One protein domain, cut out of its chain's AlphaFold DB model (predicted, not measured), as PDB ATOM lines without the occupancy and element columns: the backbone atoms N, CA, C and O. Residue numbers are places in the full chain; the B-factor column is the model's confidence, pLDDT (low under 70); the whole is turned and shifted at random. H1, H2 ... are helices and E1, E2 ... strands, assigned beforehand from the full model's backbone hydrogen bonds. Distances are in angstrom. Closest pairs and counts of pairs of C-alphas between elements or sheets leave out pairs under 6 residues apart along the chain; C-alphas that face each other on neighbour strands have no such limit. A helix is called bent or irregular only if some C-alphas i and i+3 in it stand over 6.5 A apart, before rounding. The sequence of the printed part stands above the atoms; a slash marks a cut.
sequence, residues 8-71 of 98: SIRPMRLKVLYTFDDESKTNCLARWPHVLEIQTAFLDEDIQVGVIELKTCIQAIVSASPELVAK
ATOM      1  N   SER A   8     -47.634   1.197 -59.148       84.81
ATOM      2  CA  SER A   8     -47.707   0.273 -58.015       84.81
ATOM      3  C   SER A   8     -48.235   0.996 -56.785       84.81
ATOM      4  O   SER A   8     -47.734   2.060 -56.433       84.81
ATOM      5  N   ILE A   9     -49.201   0.417 -56.075       88.75
ATOM      6  CA  ILE A   9     -49.655   0.960 -54.788       88.75
ATOM      7  C   ILE A   9     -48.764   0.407 -53.677       88.75
ATOM      8  O   ILE A   9     -48.573  -0.807 -53.572       88.75
ATOM      9  N   ARG A  10     -48.213   1.289 -52.838       88.44
ATOM     10  CA  ARG A  10     -47.378   0.905 -51.696       88.44
ATOM     11  C   ARG A  10     -47.857   1.554 -50.396       88.44
ATOM     12  O   ARG A  10     -48.045   2.772 -50.357       88.44
ATOM     13  N   PRO A  11     -48.001   0.778 -49.305       91.69
ATOM     14  CA  PRO A  11     -48.288   1.329 -47.988       91.69
ATOM     15  C   PRO A  11     -47.056   2.070 -47.452       91.69
ATOM     16  O   PRO A  11     -46.021   1.461 -47.173       91.69
ATOM     17  N   MET A  12     -47.154   3.391 -47.299       91.31
ATOM     18  CA  MET A  12     -46.043   4.256 -46.891       91.31
ATOM     19  C   MET A  12     -46.435   5.240 -45.784       91.31
ATOM     20  O   MET A  12     -47.596   5.604 -45.610       91.31
ATOM     21  N   ARG A  13     -45.444   5.683 -45.002       91.38
ATOM     22  CA  ARG A  13     -45.627   6.716 -43.969       91.38
ATOM     23  C   ARG A  13     -45.196   8.067 -44.524       91.38
ATOM     24  O   ARG A  13     -44.024   8.239 -44.853       91.38
ATOM     25  N   LEU A  14     -46.118   9.023 -44.570       90.81
ATOM     26  CA  LEU A  14     -45.833  10.373 -45.047       90.81
ATOM     27  C   LEU A  14     -45.074  11.185 -43.989       90.81
ATOM     28  O   LEU A  14     -45.502  11.294 -42.834       90.81
ATOM     29  N   LYS A  15     -43.964  11.790 -44.414       91.31
ATOM     30  CA  LYS A  15     -43.239  12.822 -43.673       91.31
ATOM     31  C   LYS A  15     -43.144  14.059 -44.555       91.31
ATOM     32  O   LYS A  15     -42.695  13.946 -45.689       91.31
ATOM     33  N   VAL A  16     -43.548  15.208 -44.031       89.62
ATOM     34  CA  VAL A  16     -43.500  16.483 -44.752       89.62
ATOM     35  C   VAL A  16     -42.509  17.384 -44.039       89.62
ATOM     36  O   VAL A  16     -42.725  17.742 -42.882       89.62
ATOM     37  N   LEU A  17     -41.402  17.695 -44.708       89.06
ATOM     38  CA  LEU A  17     -40.435  18.686 -44.251       89.06
ATOM     39  C   LEU A  17     -40.884  20.056 -44.767       89.06
ATOM     40  O   LEU A  17     -41.160  20.194 -45.955       89.06
ATOM     41  N   TYR A  18     -40.995  21.042 -43.884       85.69
ATOM     42  CA  TYR A  18     -41.446  22.390 -44.229       85.69
ATOM     43  C   TYR A  18     -40.726  23.449 -43.387       85.69
ATOM     44  O   TYR A  18     -40.213  23.160 -42.305       85.69
ATOM     45  N   THR A  19     -40.724  24.686 -43.877       83.88
ATOM     46  CA  THR A  19     -40.238  25.882 -43.174       83.88
ATOM     47  C   THR A  19     -41.294  26.980 -43.254       83.88
ATOM     48  O   THR A  19     -42.106  27.007 -44.177       83.88
ATOM     49  N   PHE A  20     -41.289  27.880 -42.275       76.25
ATOM     50  CA  PHE A  20     -42.133  29.085 -42.264       76.25
ATOM     51  C   PHE A  20     -41.362  30.372 -42.504       76.25
ATOM     52  O   PHE A  20     -41.964  31.434 -42.626       76.25
ATOM     53  N   ASP A  21     -40.041  30.276 -42.476       77.38
ATOM     54  CA  ASP A  21     -39.138  31.395 -42.641       77.38
ATOM     55  C   ASP A  21     -38.557  31.369 -44.056       77.38
ATOM     56  O   ASP A  21     -38.227  30.292 -44.565       77.38
ATOM     57  N   ASP A  22     -38.441  32.552 -44.660       67.12
ATOM     58  CA  ASP A  22     -37.917  32.762 -46.015       67.12
ATOM     59  C   ASP A  22     -36.462  32.278 -46.135       67.12
ATOM     60  O   ASP A  22     -36.071  31.681 -47.136       67.12
ATOM     61  N   GLU A  23     -35.680  32.396 -45.057       72.38
ATOM     62  CA  GLU A  23     -34.282  31.962 -45.022       72.38
ATOM     63  C   GLU A  23     -34.126  30.455 -44.726       72.38
ATOM     64  O   GLU A  23     -33.007  29.976 -44.527       72.38
ATOM     65  N   SER A  24     -35.222  29.681 -44.672       67.31
ATOM     66  CA  SER A  24     -35.221  28.234 -44.366       67.31
ATOM     67  C   SER A  24     -34.511  27.857 -43.056       67.31
ATOM     68  O   SER A  24     -34.062  26.722 -42.867       67.31
ATOM     69  N   LYS A  25     -34.417  28.798 -42.108       71.81
ATOM     70  CA  LYS A  25     -33.693  28.594 -40.841       71.81
ATOM     71  C   LYS A  25     -34.423  27.668 -39.876       71.81
ATOM     72  O   LYS A  25     -33.788  27.031 -39.036       71.81
ATOM     73  N   THR A  26     -35.747  27.579 -39.991       77.00
ATOM     74  CA  THR A  26     -36.581  26.773 -39.093       77.00
ATOM     75  C   THR A  26     -37.177  25.597 -39.849       77.00
ATOM     76  O   THR A  26     -38.241  25.705 -40.450       77.00
ATOM     77  N   ASN A  27     -36.485  24.459 -39.800       83.94
ATOM     78  CA  ASN A  27     -36.959  23.218 -40.402       83.94
ATOM     79  C   ASN A  27     -37.885  22.471 -39.441       83.94
ATOM     80  O   ASN A  27     -37.494  22.100 -38.331       83.94
ATOM     81  N   CYS A  28     -39.100  22.202 -39.894       86.88
ATOM     82  CA  CYS A  28     -40.116  21.469 -39.160       86.88
ATOM     83  C   CYS A  28     -40.510  20.209 -39.936       86.88
ATOM     84  O   CYS A  28     -40.517  20.188 -41.164       86.88
ATOM     85  N   LEU A  29     -40.834  19.136 -39.214       91.06
ATOM     86  CA  LEU A  29     -41.154  17.843 -39.813       91.06
ATOM     87  C   LEU A  29     -42.512  17.344 -39.319       91.06
ATOM     88  O   LEU A  29     -42.624  16.834 -38.202       91.06
ATOM     89  N   ALA A  30     -43.520  17.419 -40.181       91.38
ATOM     90  CA  ALA A  30     -44.824  16.818 -39.941       91.38
ATOM     91  C   ALA A  30     -44.793  15.329 -40.277       91.38
ATOM     92  O   ALA A  30     -44.196  14.901 -41.267       91.38
ATOM     93  N   ARG A  31     -45.466  14.521 -39.457       91.06
ATOM     94  CA  ARG A  31     -45.614  13.081 -39.683       91.06
ATOM     95  C   ARG A  31     -47.089  12.751 -39.720       91.06
ATOM     96  O   ARG A  31     -47.806  13.062 -38.772       91.06
ATOM     97  N   TRP A  32     -47.525  12.094 -40.788       91.12
ATOM     98  CA  TRP A  32     -48.891  11.600 -40.841       91.12
ATOM     99  C   TRP A  32     -49.054  10.426 -39.859       91.12
ATOM    100  O   TRP A  32     -48.185   9.547 -39.817       91.12
ATOM    101  N   PRO A  33     -50.126  10.396 -39.046       87.94
ATOM    102  CA  PRO A  33     -50.294   9.376 -38.010       87.94
ATOM    103  C   PRO A  33     -50.525   7.973 -38.585       87.94
ATOM    104  O   PRO A  33     -50.110   6.981 -37.983       87.94
ATOM    105  N   HIS A  34     -51.153   7.882 -39.759       89.88
ATOM    106  CA  HIS A  34     -51.528   6.619 -40.390       89.88
ATOM    107  C   HIS A  34     -50.611   6.263 -41.567       89.88
ATOM    108  O   HIS A  34     -49.880   7.100 -42.097       89.88
ATOM    109  N   VAL A  35     -50.624   4.993 -41.965       91.94
ATOM    110  CA  VAL A  35     -50.002   4.555 -43.220       91.94
ATOM    111  C   VAL A  35     -50.963   4.897 -44.355       91.94
ATOM    112  O   VAL A  35     -52.166   4.687 -44.217       91.94
ATOM    113  N   LEU A  36     -50.439   5.458 -45.440       91.50
ATOM    114  CA  LEU A  36     -51.199   5.814 -46.632       91.50
ATOM    115  C   LEU A  36     -50.872   4.836 -47.756       91.50
ATOM    116  O   LEU A  36     -49.720   4.433 -47.920       91.50
ATOM    117  N   GLU A  37     -51.881   4.482 -48.539       91.81
ATOM    118  CA  GLU A  37     -51.709   3.742 -49.785       91.81
ATOM    119  C   GLU A  37     -51.314   4.731 -50.880       91.81
ATOM    120  O   GLU A  37     -52.144   5.467 -51.408       91.81
ATOM    121  N   ILE A  38     -50.016   4.802 -51.166       90.62
ATOM    122  CA  ILE A  38     -49.462   5.760 -52.118       90.62
ATOM    123  C   ILE A  38     -49.271   5.066 -53.458       90.62
ATOM    124  O   ILE A  38     -48.610   4.028 -53.543       90.62
ATOM    125  N   GLN A  39     -49.830   5.662 -54.505       90.06
ATOM    126  CA  GLN A  39     -49.529   5.271 -55.873       90.06
ATOM    127  C   GLN A  39     -48.110   5.711 -56.193       90.06
ATOM    128  O   GLN A  39     -47.753   6.874 -56.018       90.06
ATOM    129  N   THR A  40     -47.293   4.767 -56.623       87.88
ATOM    130  CA  THR A  40     -45.914   5.000 -57.024       87.88
ATOM    131  C   THR A  40     -45.782   4.722 -58.504       87.88
ATOM    132  O   THR A  40     -46.250   3.687 -58.968       87.88
ATOM    133  N   ALA A  41     -45.150   5.638 -59.220       84.50
ATOM    134  CA  ALA A  41     -44.825   5.497 -60.629       84.50
ATOM    135  C   ALA A  41     -43.309   5.600 -60.788       84.50
ATOM    136  O   ALA A  41     -42.637   6.275 -60.006       84.50
ATOM    137  N   PHE A  42     -42.767   4.911 -61.781       82.75
ATOM    138  CA  PHE A  42     -41.381   5.100 -62.182       82.75
ATOM    139  C   PHE A  42     -41.316   6.322 -63.095       82.75
ATOM    140  O   PHE A  42     -41.996   6.356 -64.119       82.75
ATOM    141  N   LEU A  43     -40.559   7.338 -62.681       80.81
ATOM    142  CA  LEU A  43     -40.226   8.478 -63.534       80.81
ATOM    143  C   LEU A  43     -39.145   8.065 -64.546       80.81
ATOM    144  O   LEU A  43     -39.246   8.399 -65.718       80.81
ATOM    145  N   ASP A  44     -38.195   7.250 -64.082       81.06
ATOM    146  CA  ASP A  44     -37.101   6.648 -64.846       81.06
ATOM    147  C   ASP A  44     -36.805   5.238 -64.299       81.06
ATOM    148  O   ASP A  44     -37.400   4.808 -63.309       81.06
ATOM    149  N   GLU A  45     -35.849   4.518 -64.899       79.25
ATOM    150  CA  GLU A  45     -35.473   3.153 -64.483       79.25
ATOM    151  C   GLU A  45     -34.995   3.060 -63.018       79.25
ATOM    152  O   GLU A  45     -35.184   2.027 -62.377       79.25
ATOM    153  N   ASP A  46     -34.419   4.138 -62.472       79.75
ATOM    154  CA  ASP A  46     -33.892   4.194 -61.096       79.75
ATOM    155  C   ASP A  46     -34.778   5.024 -60.142       79.75
ATOM    156  O   ASP A  46     -34.728   4.863 -58.921       79.75
ATOM    157  N   ILE A  47     -35.635   5.899 -60.685       81.50
ATOM    158  CA  ILE A  47     -36.363   6.909 -59.907       81.50
ATOM    159  C   ILE A  47     -37.838   6.533 -59.797       81.50
ATOM    160  O   ILE A  47     -38.610   6.639 -60.749       81.50
ATOM    161  N   GLN A  48     -38.256   6.160 -58.588       81.62
ATOM    162  CA  GLN A  48     -39.654   5.907 -58.251       81.62
ATOM    163  C   GLN A  48     -40.238   7.077 -57.451       81.62
ATOM    164  O   GLN A  48     -39.767   7.391 -56.356       81.62
ATOM    165  N   VAL A  49     -41.304   7.689 -57.966       86.88
ATOM    166  CA  VAL A  49     -42.002   8.817 -57.335       86.88
ATOM    167  C   VAL A  49     -43.361   8.388 -56.793       86.88
ATOM    168  O   VAL A  49     -44.069   7.589 -57.400       86.88
ATOM    169  N   GLY A  50     -43.725   8.906 -55.620       88.19
ATOM    170  CA  GLY A  50     -45.035   8.694 -55.010       88.19
ATOM    171  C   GLY A  50     -45.966   9.873 -55.275       88.19
ATOM    172  O   GLY A  50     -45.587  11.019 -55.052       88.19
ATOM    173  N   VAL A  51     -47.194   9.594 -55.698       88.25
ATOM    174  CA  VAL A  51     -48.230  10.605 -55.916       88.25
ATOM    175  C   VAL A  51     -49.049  10.770 -54.639       88.25
ATOM    176  O   VAL A  51     -49.612   9.808 -54.114       88.25
ATOM    177  N   ILE A  52     -49.134  12.003 -54.137       89.44
ATOM    178  CA  ILE A  52     -49.946  12.345 -52.971       89.44
ATOM    179  C   ILE A  52     -50.650  13.686 -53.161       89.44
ATOM    180  O   ILE A  52     -50.107  14.621 -53.746       89.44
ATOM    181  N   GLU A  53     -51.872  13.797 -52.645       88.25
ATOM    182  CA  GLU A  53     -52.618  15.048 -52.689       88.25
ATOM    183  C   GLU A  53     -51.979  16.110 -51.784       88.25
ATOM    184  O   GLU A  53     -51.762  15.883 -50.590       88.25
ATOM    185  N   LEU A  54     -51.782  17.317 -52.325       86.12
ATOM    186  CA  LEU A  54     -51.258  18.462 -51.574       86.12
ATOM    187  C   LEU A  54     -52.076  18.746 -50.302       86.12
ATOM    188  O   LEU A  54     -51.511  19.079 -49.260       86.12
ATOM    189  N   LYS A  55     -53.401  18.551 -50.355       88.00
ATOM    190  CA  LYS A  55     -54.297  18.717 -49.199       88.00
ATOM    191  C   LYS A  55     -53.869  17.853 -48.005       88.00
ATOM    192  O   LYS A  55     -53.917  18.321 -46.873       88.00
ATOM    193  N   THR A  56     -53.403  16.629 -48.257       89.62
ATOM    194  CA  THR A  56     -52.965  15.682 -47.224       89.62
ATOM    195  C   THR A  56     -51.663  16.157 -46.593       89.62
ATOM    196  O   THR A  56     -51.511  16.115 -45.373       89.62
ATOM    197  N   CYS A  57     -50.746  16.690 -47.405       88.44
ATOM    198  CA  CYS A  57     -49.521  17.312 -46.909       88.44
ATOM    199  C   CYS A  57     -49.837  18.513 -46.012       88.44
ATOM    200  O   CYS A  57     -49.320  18.596 -44.901       88.44
ATOM    201  N   ILE A  58     -50.742  19.398 -46.444       87.19
ATOM    202  CA  ILE A  58     -51.168  20.555 -45.647       87.19
ATOM    203  C   ILE A  58     -51.822  20.099 -44.340       87.19
ATOM    204  O   ILE A  58     -51.472  20.605 -43.279       87.19
ATOM    205  N   GLN A  59     -52.716  19.109 -44.373       88.31
ATOM    206  CA  GLN A  59     -53.320  18.562 -43.156       88.31
ATOM    207  C   GLN A  59     -52.271  17.993 -42.192       88.31
ATOM    208  O   GLN A  59     -52.397  18.178 -40.982       88.31
ATOM    209  N   ALA A  60     -51.222  17.339 -42.706       90.38
ATOM    210  CA  ALA A  60     -50.129  16.830 -41.881       90.38
ATOM    211  C   ALA A  60     -49.405  17.976 -41.162       90.38
ATOM    212  O   ALA A  60     -49.136  17.882 -39.965       90.38
ATOM    213  N   ILE A  61     -49.130  19.062 -41.889       88.56
ATOM    214  CA  ILE A  61     -48.492  20.273 -41.365       88.56
ATOM    215  C   ILE A  61     -49.378  20.929 -40.305       88.56
ATOM    216  O   ILE A  61     -48.916  21.174 -39.198       88.56
ATOM    217  N   VAL A  62     -50.658  21.154 -40.605       87.25
ATOM    218  CA  VAL A  62     -51.624  21.765 -39.678       87.25
ATOM    219  C   VAL A  62     -51.791  20.930 -38.409       87.25
ATOM    220  O   VAL A  62     -51.883  21.480 -37.316       87.25
ATOM    221  N   SER A  63     -51.812  19.602 -38.536       87.44
ATOM    222  CA  SER A  63     -51.912  18.708 -37.382       87.44
ATOM    223  C   SER A  63     -50.642  18.704 -36.527       87.44
ATOM    224  O   SER A  63     -50.742  18.477 -35.324       87.44
ATOM    225  N   ALA A  64     -49.464  18.893 -37.128       87.25
ATOM    226  CA  ALA A  64     -48.190  18.933 -36.412       87.25
ATOM    227  C   ALA A  64     -47.898  20.315 -35.802       87.25
ATOM    228  O   ALA A  64     -47.312  20.389 -34.724       87.25
ATOM    229  N   SER A  65     -48.338  21.376 -36.478       85.44
ATOM    230  CA  SER A  65     -48.153  22.781 -36.113       85.44
ATOM    231  C   SER A  65     -49.491  23.541 -36.176       85.44
ATOM    232  O   SER A  65     -49.714  24.357 -37.081       85.44
ATOM    233  N   PRO A  66     -50.416  23.299 -35.229       79.88
ATOM    234  CA  PRO A  66     -51.710  23.987 -35.184       79.88
ATOM    235  C   PRO A  66     -51.578  25.507 -34.987       79.88
ATOM    236  O   PRO A  66     -52.495  26.260 -35.326       79.88
ATOM    237  N   GLU A  67     -50.432  25.988 -34.497       79.19
ATOM    238  CA  GLU A  67     -50.111  27.409 -34.338       79.19
ATOM    239  C   GLU A  67     -50.135  28.201 -35.653       79.19
ATOM    240  O   GLU A  67     -50.352  29.414 -35.633       79.19
ATOM    241  N   LEU A  68     -49.948  27.529 -36.792       73.31
ATOM    242  CA  LEU A  68     -50.056  28.144 -38.116       73.31
ATOM    243  C   LEU A  68     -51.478  28.555 -38.447       73.31
ATOM    244  O   LEU A  68     -51.710  29.644 -38.956       73.31
ATOM    245  N   VAL A  69     -52.429  27.674 -38.145       68.88
ATOM    246  CA  VAL A  69     -53.848  27.902 -38.425       68.88
ATOM    247  C   VAL A  69     -54.455  28.816 -37.369       68.88
ATOM    248  O   VAL A  69     -55.364  29.587 -37.662       68.88
ATOM    249  N   ALA A  70     -53.912  28.788 -36.149       63.31
ATOM    250  CA  ALA A  70     -54.315  29.685 -35.074       63.31
ATOM    251  C   ALA A  70     -53.961  31.159 -35.350       63.31
ATOM    252  O   ALA A  70     -54.632  32.055 -34.832       63.31
ATOM    253  N   LYS A  71     -52.945  31.443 -36.178       62.44
ATOM    254  CA  LYS A  71     -52.627  32.804 -36.643       62.44
ATOM    255  C   LYS A  71     -53.577  33.220 -37.773       62.44
ATOM    256  O   LYS A  71     -53.184  33.346 -38.928       62.44
TER     257      LYS A  71
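Overview. This is residues 8 to 71 of the 98 residues of an uncharacterized protein of Coccidioides immitis RMSCC 3703 (UniProt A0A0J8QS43). A long, strongly twisted hairpin of two bent strands, E1 and E2, makes a narrow sheet, with the short strand E3 folded back beside the last part of E2. The helix H1 packs slantwise over E1 and E2 on one face of this sheet, no named helix covers the other face, and the short helix H2 follows H1 off the sheet. The printed part has 64 residues, with three named strands and then two named helices in the order E1, E2, E3, H1, H2. The sheet order is E1, E2, E3, all antiparallel, and the class is mixed, helices and strands. The whole is loose, with a radius of gyration of the C-alphas of 13.9 A, and its flat outline spans 42 by 26 by 14 A.

Arrangement. E1, residues 8 to 19, and E2, residues 27 to 42, form an antiparallel hairpin at 151 degrees. N 10 and O 38 are 2.9 A apart, and N 30 and O 16 are 2.8 A apart, both within hydrogen-bond range. E1 bends by 77 degrees at residue 11, and E2 bends by 105 degrees at residue 34. E3, residues 48 to 51, forms a second antiparallel hairpin with E2, with N 49 and O 41 within hydrogen-bond range at 2.8 A. The three strands are a meander, each the antiparallel neighbour of the one before; E1 and E3 are the edge strands. H1, residues 54 to 64, is on the sheet at a height over the sheet of 7.8 A. It lies over E1 and E2, slantwise to the strands, at 50 degrees to E1 on the local plane. Its closest C-alphas to E2 are those of Ile 61 and Ala 30, 5.2 A apart; to E1, those of Cys 57 and Val 16, 6.4 A apart. H2, residues 67 to 70, is close to H1 but not clearly touching: the closest C-alphas, those of Val 62 and Val 69, are 6.6 A apart. H2 is not on the sheet and is apart from E1, E2 and E3. In H1 every O i to N i+4 pair is within hydrogen-bond range; H2 is too short for such a pair, and its one O i to N i+3 pair is not within range.

Along the chain. E1 begins at C-alpha 8, (-47.707, 0.273, -58.015), and measures 30.5 A from first to last C-alpha. E2 measures 28.7 A and ends at C-alpha 42, (-41.381, 5.100, -62.182). E3 has four residues, Gln 48 to Val 51. H1 measures 15.5 A, and H2, also four residues, ends at C-alpha 70, (-54.315, 29.685, -35.074).

Size, cuts and confidence. The two C-alphas farthest apart, those of Glu 45 and Lys 71, are 44.1 A apart. The printed part has no cut and no long link. Mean pLDDT of the printed part is 84.5, with residues 22, 24 and 69 to 71 under 70.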